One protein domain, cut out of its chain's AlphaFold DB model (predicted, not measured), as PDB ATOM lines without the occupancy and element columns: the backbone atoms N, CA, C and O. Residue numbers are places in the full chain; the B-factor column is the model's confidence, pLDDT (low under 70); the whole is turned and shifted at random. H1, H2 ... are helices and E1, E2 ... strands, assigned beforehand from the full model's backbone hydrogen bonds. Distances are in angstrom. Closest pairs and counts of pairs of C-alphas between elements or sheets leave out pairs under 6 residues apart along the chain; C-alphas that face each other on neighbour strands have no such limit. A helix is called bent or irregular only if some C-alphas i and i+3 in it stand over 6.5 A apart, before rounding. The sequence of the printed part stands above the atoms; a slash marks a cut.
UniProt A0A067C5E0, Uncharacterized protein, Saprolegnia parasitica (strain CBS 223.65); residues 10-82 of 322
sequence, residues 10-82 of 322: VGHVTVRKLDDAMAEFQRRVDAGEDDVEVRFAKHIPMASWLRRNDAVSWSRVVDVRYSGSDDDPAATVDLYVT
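What this domain is: This is residues 10 to 82 of the 322 residues of an uncharacterized protein of Saprolegnia parasitica (strain CBS 223.65) (UniProt A0A067C5E0). A small, strongly twisted sheet of three strands has one long helix, H1, packed over one of its faces and running lengthwise along the strands. The chain then goes from E1 through two short helices, H2 near one end of the sheet and H3 off it, before a hairpin of E2 and E3 completes the sheet. The printed part has 73 residues, with three named helices and three named strands in the order H1 E1 H2 H3 E2 E3. The sheet runs E1, E3, E2, wholly antiparallel, and the class is mixed, helices and strands. The whole is compact, with a radius of gyration of the C-alphas of 13.0 A, yet rod-shaped in outline, 41 by 20 by 20 A.

Where its parts are: Start at Val 10 and find C-alpha 15 at (-6.300, 51.019, 6.210), where H1 begins; it runs through residues 15 to 30, 22.6 A long. E1, residues 38 to 45, covers 19.4 A. H2 follows at once as residues 46 to 49. H3 is residues 53 to 57, and is irregular, but only just: C-alphas 53 and 56 are 6.54 A apart. E2, residues 62 to 67, starts at (-9.368, 39.430, 6.357) and is 16.1 A long. E3, residues 76 to 81, is 17.2 A long and ends at (-4.630, 38.724, 6.711).

How they stand to each other: Look first at E3, the inner strand. It is antiparallel to E1 at 161 degrees, with N 40 and O 79 2.9 A apart, within hydrogen-bond range. It is antiparallel to E2 at 155 degrees, with N 65 and O 78 2.9 A apart, within that range too; E2 and E3 form a hairpin. The sheet is only just strongly twisted, its C-alphas up to 4.1 A off the best plane. H1 is on the sheet, over E1 and E3, at a height over the sheet of 7.0 A; it runs along the strands, at 0 degrees to E1 on the local plane. Its closest C-alphas to E1 are those of Ala 21 and Phe 40, 5.9 A apart. E1, H2 H3 and E2 make a split strand-helix-strand unit, two strands running the same way with E3 between them, and its crossover is right-handed. H2 only grazes the sheet with residues 46 to 49. H3 is not on the sheet, and is apart from H1. Every O i to N i+4 pair is within hydrogen-bond range in H1; H3 has 0 of 1, and 1 of 2 O i to N i+3 pairs; H2 is too short for an i+4 pair.

The domain as a whole: The two C-alphas farthest apart are those of Ala 31 and Asp 71, 41.4 A. The printed part has no cut and no long link. Mean pLDDT of the printed part is 76.2; it is under 70 at residue 11, residues 51 to 61 and residues 68 to 71.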
ATOM      1  N   VAL A  10      -3.787  47.550  18.629       78.69
ATOM      2  CA  VAL A  10      -4.757  47.252  19.692       78.69
ATOM      3  C   VAL A  10      -5.950  48.198  19.573       78.69
ATOM      4  O   VAL A  10      -5.783  49.417  19.527       78.69
ATOM      5  N   GLY A  11      -7.162  47.644  19.530       66.56
ATOM      6  CA  GLY A  11      -8.419  48.387  19.660       66.56
ATOM      7  C   GLY A  11      -8.961  49.071  18.395       66.56
ATOM      8  O   GLY A  11     -10.163  48.980  18.155       66.56
ATOM      9  N   HIS A  12      -8.134  49.738  17.574       70.00
ATOM     10  CA  HIS A  12      -8.604  50.449  16.369       70.00
ATOM     11  C   HIS A  12      -7.899  49.999  15.083       70.00
ATOM     12  O   HIS A  12      -6.677  49.917  15.024       70.00
ATOM     13  N   VAL A  13      -8.688  49.788  14.025       73.00
ATOM     14  CA  VAL A  13      -8.228  49.351  12.697       73.00
ATOM     15  C   VAL A  13      -7.970  50.543  11.779       73.00
ATOM     16  O   VAL A  13      -8.785  51.463  11.722       73.00
ATOM     17  N   THR A  14      -6.859  50.541  11.045       74.75
ATOM     18  CA  THR A  14      -6.553  51.555  10.024       74.75
ATOM     19  C   THR A  14      -6.213  50.881   8.696       74.75
ATOM     20  O   THR A  14      -5.582  49.827   8.694       74.75
ATOM     21  N   VAL A  15      -6.601  51.507   7.575       76.25
ATOM     22  CA  VAL A  15      -6.300  51.019   6.210       76.25
ATOM     23  C   VAL A  15      -4.799  50.785   6.039       76.25
ATOM     24  O   VAL A  15      -4.378  49.705   5.663       76.25
ATOM     25  N   ARG A  16      -3.983  51.754   6.466       80.12
ATOM     26  CA  ARG A  16      -2.522  51.651   6.410       80.12
ATOM     27  C   ARG A  16      -1.979  50.399   7.106       80.12
ATOM     28  O   ARG A  16      -1.019  49.812   6.631       80.12
ATOM     29  N   LYS A  17      -2.566  49.985   8.236       82.81
ATOM     30  CA  LYS A  17      -2.089  48.790   8.938       82.81
ATOM     31  C   LYS A  17      -2.473  47.500   8.220       82.81
ATOM     32  O   LYS A  17      -1.735  46.526   8.320       82.81
ATOM     33  N   LEU A  18      -3.610  47.500   7.526       81.88
ATOM     34  CA  LEU A  18      -3.976  46.415   6.624       81.88
ATOM     35  C   LEU A  18      -2.974  46.334   5.464       81.88
ATOM     36  O   LEU A  18      -2.457  45.250   5.221       81.88
ATOM     37  N   ASP A  19      -2.616  47.462   4.843       83.06
ATOM     38  CA  ASP A  19      -1.609  47.499   3.769       83.06
ATOM     39  C   ASP A  19      -0.248  46.961   4.249       83.06
ATOM     40  O   ASP A  19       0.345  46.094   3.605       83.06
ATOM     41  N   ASP A  20       0.221  47.401   5.425       85.81
ATOM     42  CA  ASP A  20       1.465  46.900   6.026       85.81
ATOM     43  C   ASP A  20       1.383  45.382   6.309       85.81
ATOM     44  O   ASP A  20       2.369  44.661   6.156       85.81
ATOM     45  N   ALA A  21       0.213  44.881   6.727       86.50
ATOM     46  CA  ALA A  21      -0.010  43.458   6.986       86.50
ATOM     47  C   ALA A  21      -0.032  42.622   5.704       86.50
ATOM     48  O   ALA A  21       0.481  41.507   5.701       86.50
ATOM     49  N   MET A  22      -0.611  43.153   4.626       85.69
ATOM     50  CA  MET A  22      -0.603  42.523   3.306       85.69
ATOM     51  C   MET A  22       0.816  42.466   2.734       85.69
ATOM     52  O   MET A  22       1.216  41.431   2.204       85.69
ATOM     53  N   ALA A  23       1.607  43.531   2.902       86.12
ATOM     54  CA  ALA A  23       3.013  43.540   2.508       86.12
ATOM     55  C   ALA A  23       3.833  42.504   3.296       86.12
ATOM     56  O   ALA A  23       4.627  41.770   2.710       86.12
ATOM     57  N   GLU A  24       3.610  42.396   4.609       89.44
ATOM     58  CA  GLU A  24       4.256  41.373   5.437       89.44
ATOM     59  C   GLU A  24       3.806  39.955   5.060       89.44
ATOM     60  O   GLU A  24       4.631  39.044   4.991       89.44
ATOM     61  N   PHE A  25       2.516  39.766   4.773       87.31
ATOM     62  CA  PHE A  25       1.986  38.495   4.287       87.31
ATOM     63  C   PHE A  25       2.704  38.081   2.998       87.31
ATOM     64  O   PHE A  25       3.257  36.984   2.939       87.31
ATOM     65  N   GLN A  26       2.775  38.978   2.009       84.62
ATOM     66  CA  GLN A  26       3.436  38.700   0.735       84.62
ATOM     67  C   GLN A  26       4.923  38.399   0.928       84.62
ATOM     68  O   GLN A  26       5.422  37.419   0.392       84.62
ATOM     69  N   ARG A  27       5.621  39.169   1.771       87.75
ATOM     70  CA  ARG A  27       7.039  38.940   2.080       87.75
ATOM     71  C   ARG A  27       7.294  37.539   2.646       87.75
ATOM     72  O   ARG A  27       8.311  36.929   2.318       87.75
ATOM     73  N   ARG A  28       6.414  37.038   3.521       86.06
ATOM     74  CA  ARG A  28       6.519  35.687   4.101       86.06
ATOM     75  C   ARG A  28       6.216  34.604   3.062       86.06
ATOM     76  O   ARG A  28       6.946  33.619   2.999       86.06
ATOM     77  N   VAL A  29       5.217  34.823   2.205       82.94
ATOM     78  CA  VAL A  29       4.920  33.936   1.066       82.94
ATOM     79  C   VAL A  29       6.113  33.859   0.106       82.94
ATOM     80  O   VAL A  29       6.552  32.763  -0.229       82.94
ATOM     81  N   ASP A  30       6.711  34.997  -0.255       81.38
ATOM     82  CA  ASP A  30       7.892  35.069  -1.130       81.38
ATOM     83  C   ASP A  30       9.129  34.407  -0.496       81.38
ATOM     84  O   ASP A  30      10.002  33.887  -1.195       81.38
ATOM     85  N   ALA A  31       9.206  34.391   0.839       83.19
ATOM     86  CA  ALA A  31      10.224  33.661   1.592       83.19
ATOM     87  C   ALA A  31       9.983  32.137   1.625       83.19
ATOM     88  O   ALA A  31      10.811  31.400   2.168       83.19
ATOM     89  N   GLY A  32       8.883  31.661   1.034       75.25
ATOM     90  CA  GLY A  32       8.496  30.255   0.999       75.25
ATOM     91  C   GLY A  32       7.884  29.758   2.307       75.25
ATOM     92  O   GLY A  32       7.918  28.557   2.567       75.25
ATOM     93  N   GLU A  33       7.374  30.658   3.153       81.06
ATOM     94  CA  GLU A  33       6.582  30.250   4.309       81.06
ATOM     95  C   GLU A  33       5.206  29.755   3.844       81.06
ATOM     96  O   GLU A  33       4.488  30.453   3.129       81.06
ATOM     97  N   ASP A  34       4.837  28.552   4.277       72.75
ATOM     98  CA  ASP A  34       3.502  27.993   4.067       72.75
ATOM     99  C   ASP A  34       2.535  28.476   5.161       72.75
ATOM    100  O   ASP A  34       2.932  28.696   6.308       72.75
ATOM    101  N   ASP A  35       1.245  28.564   4.823       72.44
ATOM    102  CA  ASP A  35       0.154  28.860   5.768       72.44
ATOM    103  C   ASP A  35       0.339  30.202   6.507       72.44
ATOM    104  O   ASP A  35       0.104  30.327   7.713       72.44
ATOM    105  N   VAL A  36       0.786  31.224   5.776       81.31
ATOM    106  CA  VAL A  36       1.018  32.560   6.328       81.31
ATOM    107  C   VAL A  36      -0.292  33.155   6.849       81.31
ATOM    108  O   VAL A  36      -1.280  33.276   6.134       81.31
ATOM    109  N   GLU A  37      -0.282  33.592   8.104       86.31
ATOM    110  CA  GLU A  37      -1.316  34.449   8.680       86.31
ATOM    111  C   GLU A  37      -0.635  35.650   9.334       86.31
ATOM    112  O   GLU A  37       0.320  35.491  10.104       86.31
ATOM    113  N   VAL A  38      -1.128  36.857   9.055       86.38
ATOM    114  CA  VAL A  38      -0.606  38.093   9.649       86.38
ATOM    115  C   VAL A  38      -1.709  38.769  10.444       86.38
ATOM    116  O   VAL A  38      -2.611  39.401   9.892       86.38
ATOM    117  N   ARG A  39      -1.649  38.645  11.773       88.12
ATOM    118  CA  ARG A  39      -2.555  39.379  12.664       88.12
ATOM    119  C   ARG A  39      -2.196  40.855  12.634       88.12
ATOM    120  O   ARG A  39      -1.093  41.207  13.038       88.12
ATOM    121  N   PHE A  40      -3.131  41.716  12.248       86.44
ATOM    122  CA  PHE A  40      -2.882  43.158  12.119       86.44
ATOM    123  C   PHE A  40      -3.638  44.021  13.117       86.44
ATOM    124  O   PHE A  40      -3.228  45.154  13.380       86.44
ATOM    125  N   ALA A  41      -4.679  43.472  13.740       86.62
ATOM    126  CA  ALA A  41      -5.365  44.109  14.849       86.62
ATOM    127  C   ALA A  41      -5.829  43.069  15.876       86.62
ATOM    128  O   ALA A  41      -6.185  41.948  15.514       86.62
ATOM    129  N   LYS A  42      -5.810  43.441  17.157       88.44
ATOM    130  CA  LYS A  42      -6.254  42.600  18.272       88.44
ATOM    131  C   LYS A  42      -7.086  43.371  19.288       88.44
ATOM    132  O   LYS A  42      -6.944  44.591  19.426       88.44
ATOM    133  N   HIS A  43      -7.908  42.638  20.035       85.44
ATOM    134  CA  HIS A  43      -8.740  43.162  21.121       85.44
ATOM    135  C   HIS A  43      -9.649  44.328  20.696       85.44
ATOM    136  O   HIS A  43      -9.839  45.291  21.441       85.44
ATOM    137  N   ILE A  44     -10.194  44.275  19.480       83.25
ATOM    138  CA  ILE A  44     -11.171  45.264  19.018       83.25
ATOM    139  C   ILE A  44     -12.497  44.964  19.717       83.25
ATOM    140  O   ILE A  44     -12.969  43.835  19.604       83.25
ATOM    141  N   PRO A  45     -13.145  45.923  20.402       81.88
ATOM    142  CA  PRO A  45     -14.459  45.680  20.985       81.88
ATOM    143  C   PRO A  45     -15.453  45.242  19.906       81.88
ATOM    144  O   PRO A  45     -15.701  45.977  18.946       81.88
ATOM    145  N   MET A  46     -16.039  44.059  20.063       76.81
ATOM    146  CA  MET A  46     -16.904  43.449  19.051       76.81
ATOM    147  C   MET A  46     -18.139  44.311  18.756       76.81
ATOM    148  O   MET A  46     -18.489  44.518  17.597       76.81
ATOM    149  N   ALA A  47     -18.720  44.947  19.777       75.25
ATOM    150  CA  ALA A  47     -19.811  45.907  19.603       75.25
ATOM    151  C   ALA A  47     -19.429  47.125  18.736       75.25
ATOM    152  O   ALA A  47     -20.296  47.761  18.136       75.25
ATOM    153  N   SER A  48     -18.149  47.502  18.686       75.44
ATOM    154  CA  SER A  48     -17.646  48.567  17.808       75.44
ATOM    155  C   SER A  48     -17.362  48.051  16.399       75.44
ATOM    156  O   SER A  48     -17.599  48.780  15.438       75.44
ATOM    157  N   TRP A  49     -16.894  46.807  16.278       76.06
ATOM    158  CA  TRP A  49     -16.663  46.128  15.003       76.06
ATOM    159  C   TRP A  49     -17.969  45.916  14.228       76.06
ATOM    160  O   TRP A  49     -18.101  46.415  13.118       76.06
ATOM    161  N   LEU A  50     -18.979  45.303  14.856       70.81
ATOM    162  CA  LEU A  50     -20.277  45.012  14.227       70.81
ATOM    163  C   LEU A  50     -21.038  46.271  13.777       70.81
ATOM    164  O   LEU A  50     -21.827  46.221  12.838       70.81
ATOM    165  N   ARG A  51     -20.808  47.419  14.431       68.00
ATOM    166  CA  ARG A  51     -21.425  48.705  14.054       68.00
ATOM    167  C   ARG A  51     -20.747  49.384  12.863       68.00
ATOM    168  O   ARG A  51     -21.364  50.250  12.243       68.00
ATOM    169  N   ARG A  52     -19.494  49.040  12.546       61.59
ATOM    170  CA  ARG A  52     -18.764  49.593  11.399       61.59
ATOM    171  C   ARG A  52     -19.031  48.717  10.179       61.59
ATOM    172  O   ARG A  52     -18.390  47.696   9.977       61.59
ATOM    173  N   ASN A  53     -19.966  49.164   9.345       46.41
ATOM    174  CA  ASN A  53     -20.368  48.537   8.077       46.41
ATOM    175  C   ASN A  53     -19.217  48.386   7.044       46.41
ATOM    176  O   ASN A  53     -19.422  47.844   5.962       46.41
ATOM    177  N   ASP A  54     -18.010  48.858   7.371       44.59
ATOM    178  CA  ASP A  54     -16.813  48.846   6.523       44.59
ATOM    179  C   ASP A  54     -16.141  47.462   6.445       44.59
ATOM    180  O   ASP A  54     -15.315  47.232   5.566       44.59
ATOM    181  N   ALA A  55     -16.512  46.515   7.319       47.88
ATOM    182  CA  ALA A  55     -15.995  45.140   7.302       47.88
ATOM    183  C   ALA A  55     -16.283  44.393   5.981       47.88
ATOM    184  O   ALA A  55     -15.572  43.453   5.627       47.88
ATOM    185  N   VAL A  56     -17.290  44.836   5.219       47.72
ATOM    186  CA  VAL A  56     -17.726  44.187   3.974       47.72
ATOM    187  C   VAL A  56     -16.663  44.274   2.871       47.72
ATOM    188  O   VAL A  56     -16.549  43.340   2.078       47.72
ATOM    189  N   SER A  57     -15.852  45.341   2.821       50.72
ATOM    190  CA  SER A  57     -14.883  45.538   1.729       50.72
ATOM    191  C   SER A  57     -13.609  44.696   1.862       50.72
ATOM    192  O   SER A  57     -12.919  44.498   0.865       50.72
ATOM    193  N   TRP A  58     -13.307  44.165   3.054       60.78
ATOM    194  CA  TRP A  58     -12.077  43.399   3.327       60.78
ATOM    195  C   TRP A  58     -12.308  41.919   3.627       60.78
ATOM    196  O   TRP A  58     -11.346  41.175   3.796       60.78
ATOM    197  N   SER A  59     -13.566  41.492   3.671       60.66
ATOM    198  CA  SER A  59     -14.005  40.140   4.044       60.66
ATOM    199  C   SER A  59     -13.302  38.992   3.305       60.66
ATOM    200  O   SER A  59     -13.142  37.908   3.851       60.66
ATOM    201  N   ARG A  60     -12.830  39.226   2.075       64.12
ATOM    202  CA  ARG A  60     -12.119  38.217   1.273       64.12
ATOM    203  C   ARG A  60     -10.632  38.074   1.607       64.12
ATOM    204  O   ARG A  60     -10.039  37.066   1.258       64.12
ATOM    205  N   VAL A  61     -10.036  39.074   2.254       68.19
ATOM    206  CA  VAL A  61      -8.603  39.123   2.617       68.19
ATOM    207  C   VAL A  61      -8.417  38.921   4.124       68.19
ATOM    208  O   VAL A  61      -7.403  38.381   4.578       68.19
ATOM    209  N   VAL A  62      -9.414  39.349   4.902       74.38
ATOM    210  CA  VAL A  62      -9.368  39.430   6.357       74.38
ATOM    211  C   VAL A  62     -10.215  38.334   6.993       74.38
ATOM    212  O   VAL A  62     -11.438  38.347   6.895       74.38
ATOM    213  N   ASP A  63      -9.560  37.440   7.730       78.25
ATOM    214  CA  ASP A  63     -10.222  36.531   8.662       78.25
ATOM    215  C   ASP A  63     -10.458  37.238  10.004       78.25
ATOM    216  O   ASP A  63      -9.580  37.917  10.550       78.25
ATOM    217  N   VAL A  64     -11.665  37.072  10.537       78.06
ATOM    218  CA  VAL A  64     -12.171  37.784  11.710       78.06
ATOM    219  C   VAL A  64     -12.422  36.777  12.824       78.06
ATOM    220  O   VAL A  64     -13.374  36.005  12.756       78.06
ATOM    221  N   ARG A  65     -11.591  36.772  13.872       81.56
ATOM    222  CA  ARG A  65     -11.675  35.791  14.969       81.56
ATOM    223  C   ARG A  65     -12.208  36.432  16.238       81.56
ATOM    224  O   ARG A  65     -11.669  37.426  16.718       81.56
ATOM    225  N   TYR A  66     -13.243  35.827  16.805       76.00
ATOM    226  CA  TYR A  66     -13.971  36.375  17.945       76.00
ATOM    227  C   TYR A  66     -13.529  35.697  19.244       76.00
ATOM    228  O   TYR A  66     -13.288  34.490  19.294       76.00
ATOM    229  N   SER A  67     -13.422  36.486  20.305       76.62
ATOM    230  CA  SER A  67     -13.174  36.038  21.674       76.62
ATOM    231  C   SER A  67     -14.355  36.480  22.531       76.62
ATOM    232  O   SER A  67     -14.437  37.658  22.868       76.62
ATOM    233  N   GLY A  68     -15.264  35.554  22.844       67.38
ATOM    234  CA  GLY A  68     -16.540  35.832  23.518       67.38
ATOM    235  C   GLY A  68     -17.751  35.645  22.594       67.38
ATOM    236  O   GLY A  68     -17.593  35.375  21.404       67.38
ATOM    237  N   SER A  69     -18.955  35.732  23.157       66.50
ATOM    238  CA  SER A  69     -20.233  35.676  22.425       66.50
ATOM    239  C   SER A  69     -20.765  37.073  22.114       66.50
ATOM    240  O   SER A  69     -20.407  38.013  22.815       66.50
ATOM    241  N   ASP A  70     -21.700  37.185  21.163       62.38
ATOM    242  CA  ASP A  70     -22.353  38.455  20.787       62.38
ATOM    243  C   ASP A  70     -22.941  39.239  21.980       62.38
ATOM    244  O   ASP A  70     -22.901  40.470  22.007       62.38
ATOM    245  N   ASP A  71     -23.411  38.517  22.999       68.31
ATOM    246  CA  ASP A  71     -24.038  39.076  24.201       68.31
ATOM    247  C   ASP A  71     -23.037  39.467  25.308       68.31
ATOM    248  O   ASP A  71     -23.432  40.020  26.337       68.31
ATOM    249  N   ASP A  72     -21.745  39.164  25.133       75.25
ATOM    250  CA  ASP A  72     -20.703  39.463  26.116       75.25
ATOM    251  C   ASP A  72     -20.130  40.876  25.877       75.25
ATOM    252  O   ASP A  72     -19.486  41.127  24.855       75.25
ATOM    253  N   PRO A  73     -20.308  41.828  26.813       72.94
ATOM    254  CA  PRO A  73     -19.777  43.184  26.672       72.94
ATOM    255  C   PRO A  73     -18.241  43.248  26.680       72.94
ATOM    256  O   PRO A  73     -17.681  44.268  26.275       72.94
ATOM    257  N   ALA A  74     -17.559  42.190  27.131       79.81
ATOM    258  CA  ALA A  74     -16.109  42.050  27.056       79.81
ATOM    259  C   ALA A  74     -15.638  41.363  25.762       79.81
ATOM    260  O   ALA A  74     -14.428  41.229  25.565       79.81
ATOM    261  N   ALA A  75     -16.553  40.950  24.877       81.69
ATOM    262  CA  ALA A  75     -16.186  40.256  23.657       81.69
ATOM    263  C   ALA A  75     -15.337  41.138  22.735       81.69
ATOM    264  O   ALA A  75     -15.639  42.309  22.459       81.69
ATOM    265  N   THR A  76     -14.268  40.539  22.217       83.25
ATOM    266  CA  THR A  76     -13.339  41.210  21.309       83.25
ATOM    267  C   THR A  76     -13.116  40.438  20.025       83.25
ATOM    268  O   THR A  76     -13.359  39.238  19.953       83.25
ATOM    269  N   VAL A  77     -12.597  41.140  19.027       81.12
ATOM    270  CA  VAL A  77     -12.267  40.619  17.710       81.12
ATOM    271  C   VAL A  77     -10.787  40.852  17.416       81.12
ATOM    272  O   VAL A  77     -10.263  41.945  17.656       81.12
ATOM    273  N   ASP A  78     -10.143  39.831  16.862       85.25
ATOM    274  CA  ASP A  78      -8.808  39.878  16.272       85.25
ATOM    275  C   ASP A  78      -8.931  39.717  14.747       85.25
ATOM    276  O   ASP A  78      -9.728  38.910  14.263       85.25
ATOM    277  N   LEU A  79      -8.142  40.480  13.986       84.62
ATOM    278  CA  LEU A  79      -8.178  40.497  12.520       84.62
ATOM    279  C   LEU A  79      -6.862  40.003  11.926       84.62
ATOM    280  O   LEU A  79      -5.779  40.443  12.332       84.62
ATOM    281  N   TYR A  80      -6.972  39.128  10.931       84.31
ATOM    282  CA  TYR A  80      -5.853  38.442  10.300       84.31
ATOM    283  C   TYR A  80      -5.918  38.597   8.787       84.31
ATOM    284  O   TYR A  80      -6.952  38.325   8.197       84.31
ATOM    285  N   VAL A  81      -4.808  38.954   8.148       84.31
ATOM    286  CA  VAL A  81      -4.630  38.724   6.711       84.31
ATOM    287  C   VAL A  81      -4.268  37.254   6.526       84.31
ATOM    288  O   VAL A  81      -3.293  36.786   7.118       84.31
ATOM    289  N   THR A  82      -5.077  36.523   5.759       76.31
ATOM    290  CA  THR A  82      -4.903  35.068   5.540       76.31
ATOM    291  C   THR A  82      -4.793  34.683   4.067       76.31
ATOM    292  O   THR A  82      -4.580  33.515   3.742       76.31
TER     293      THR A  82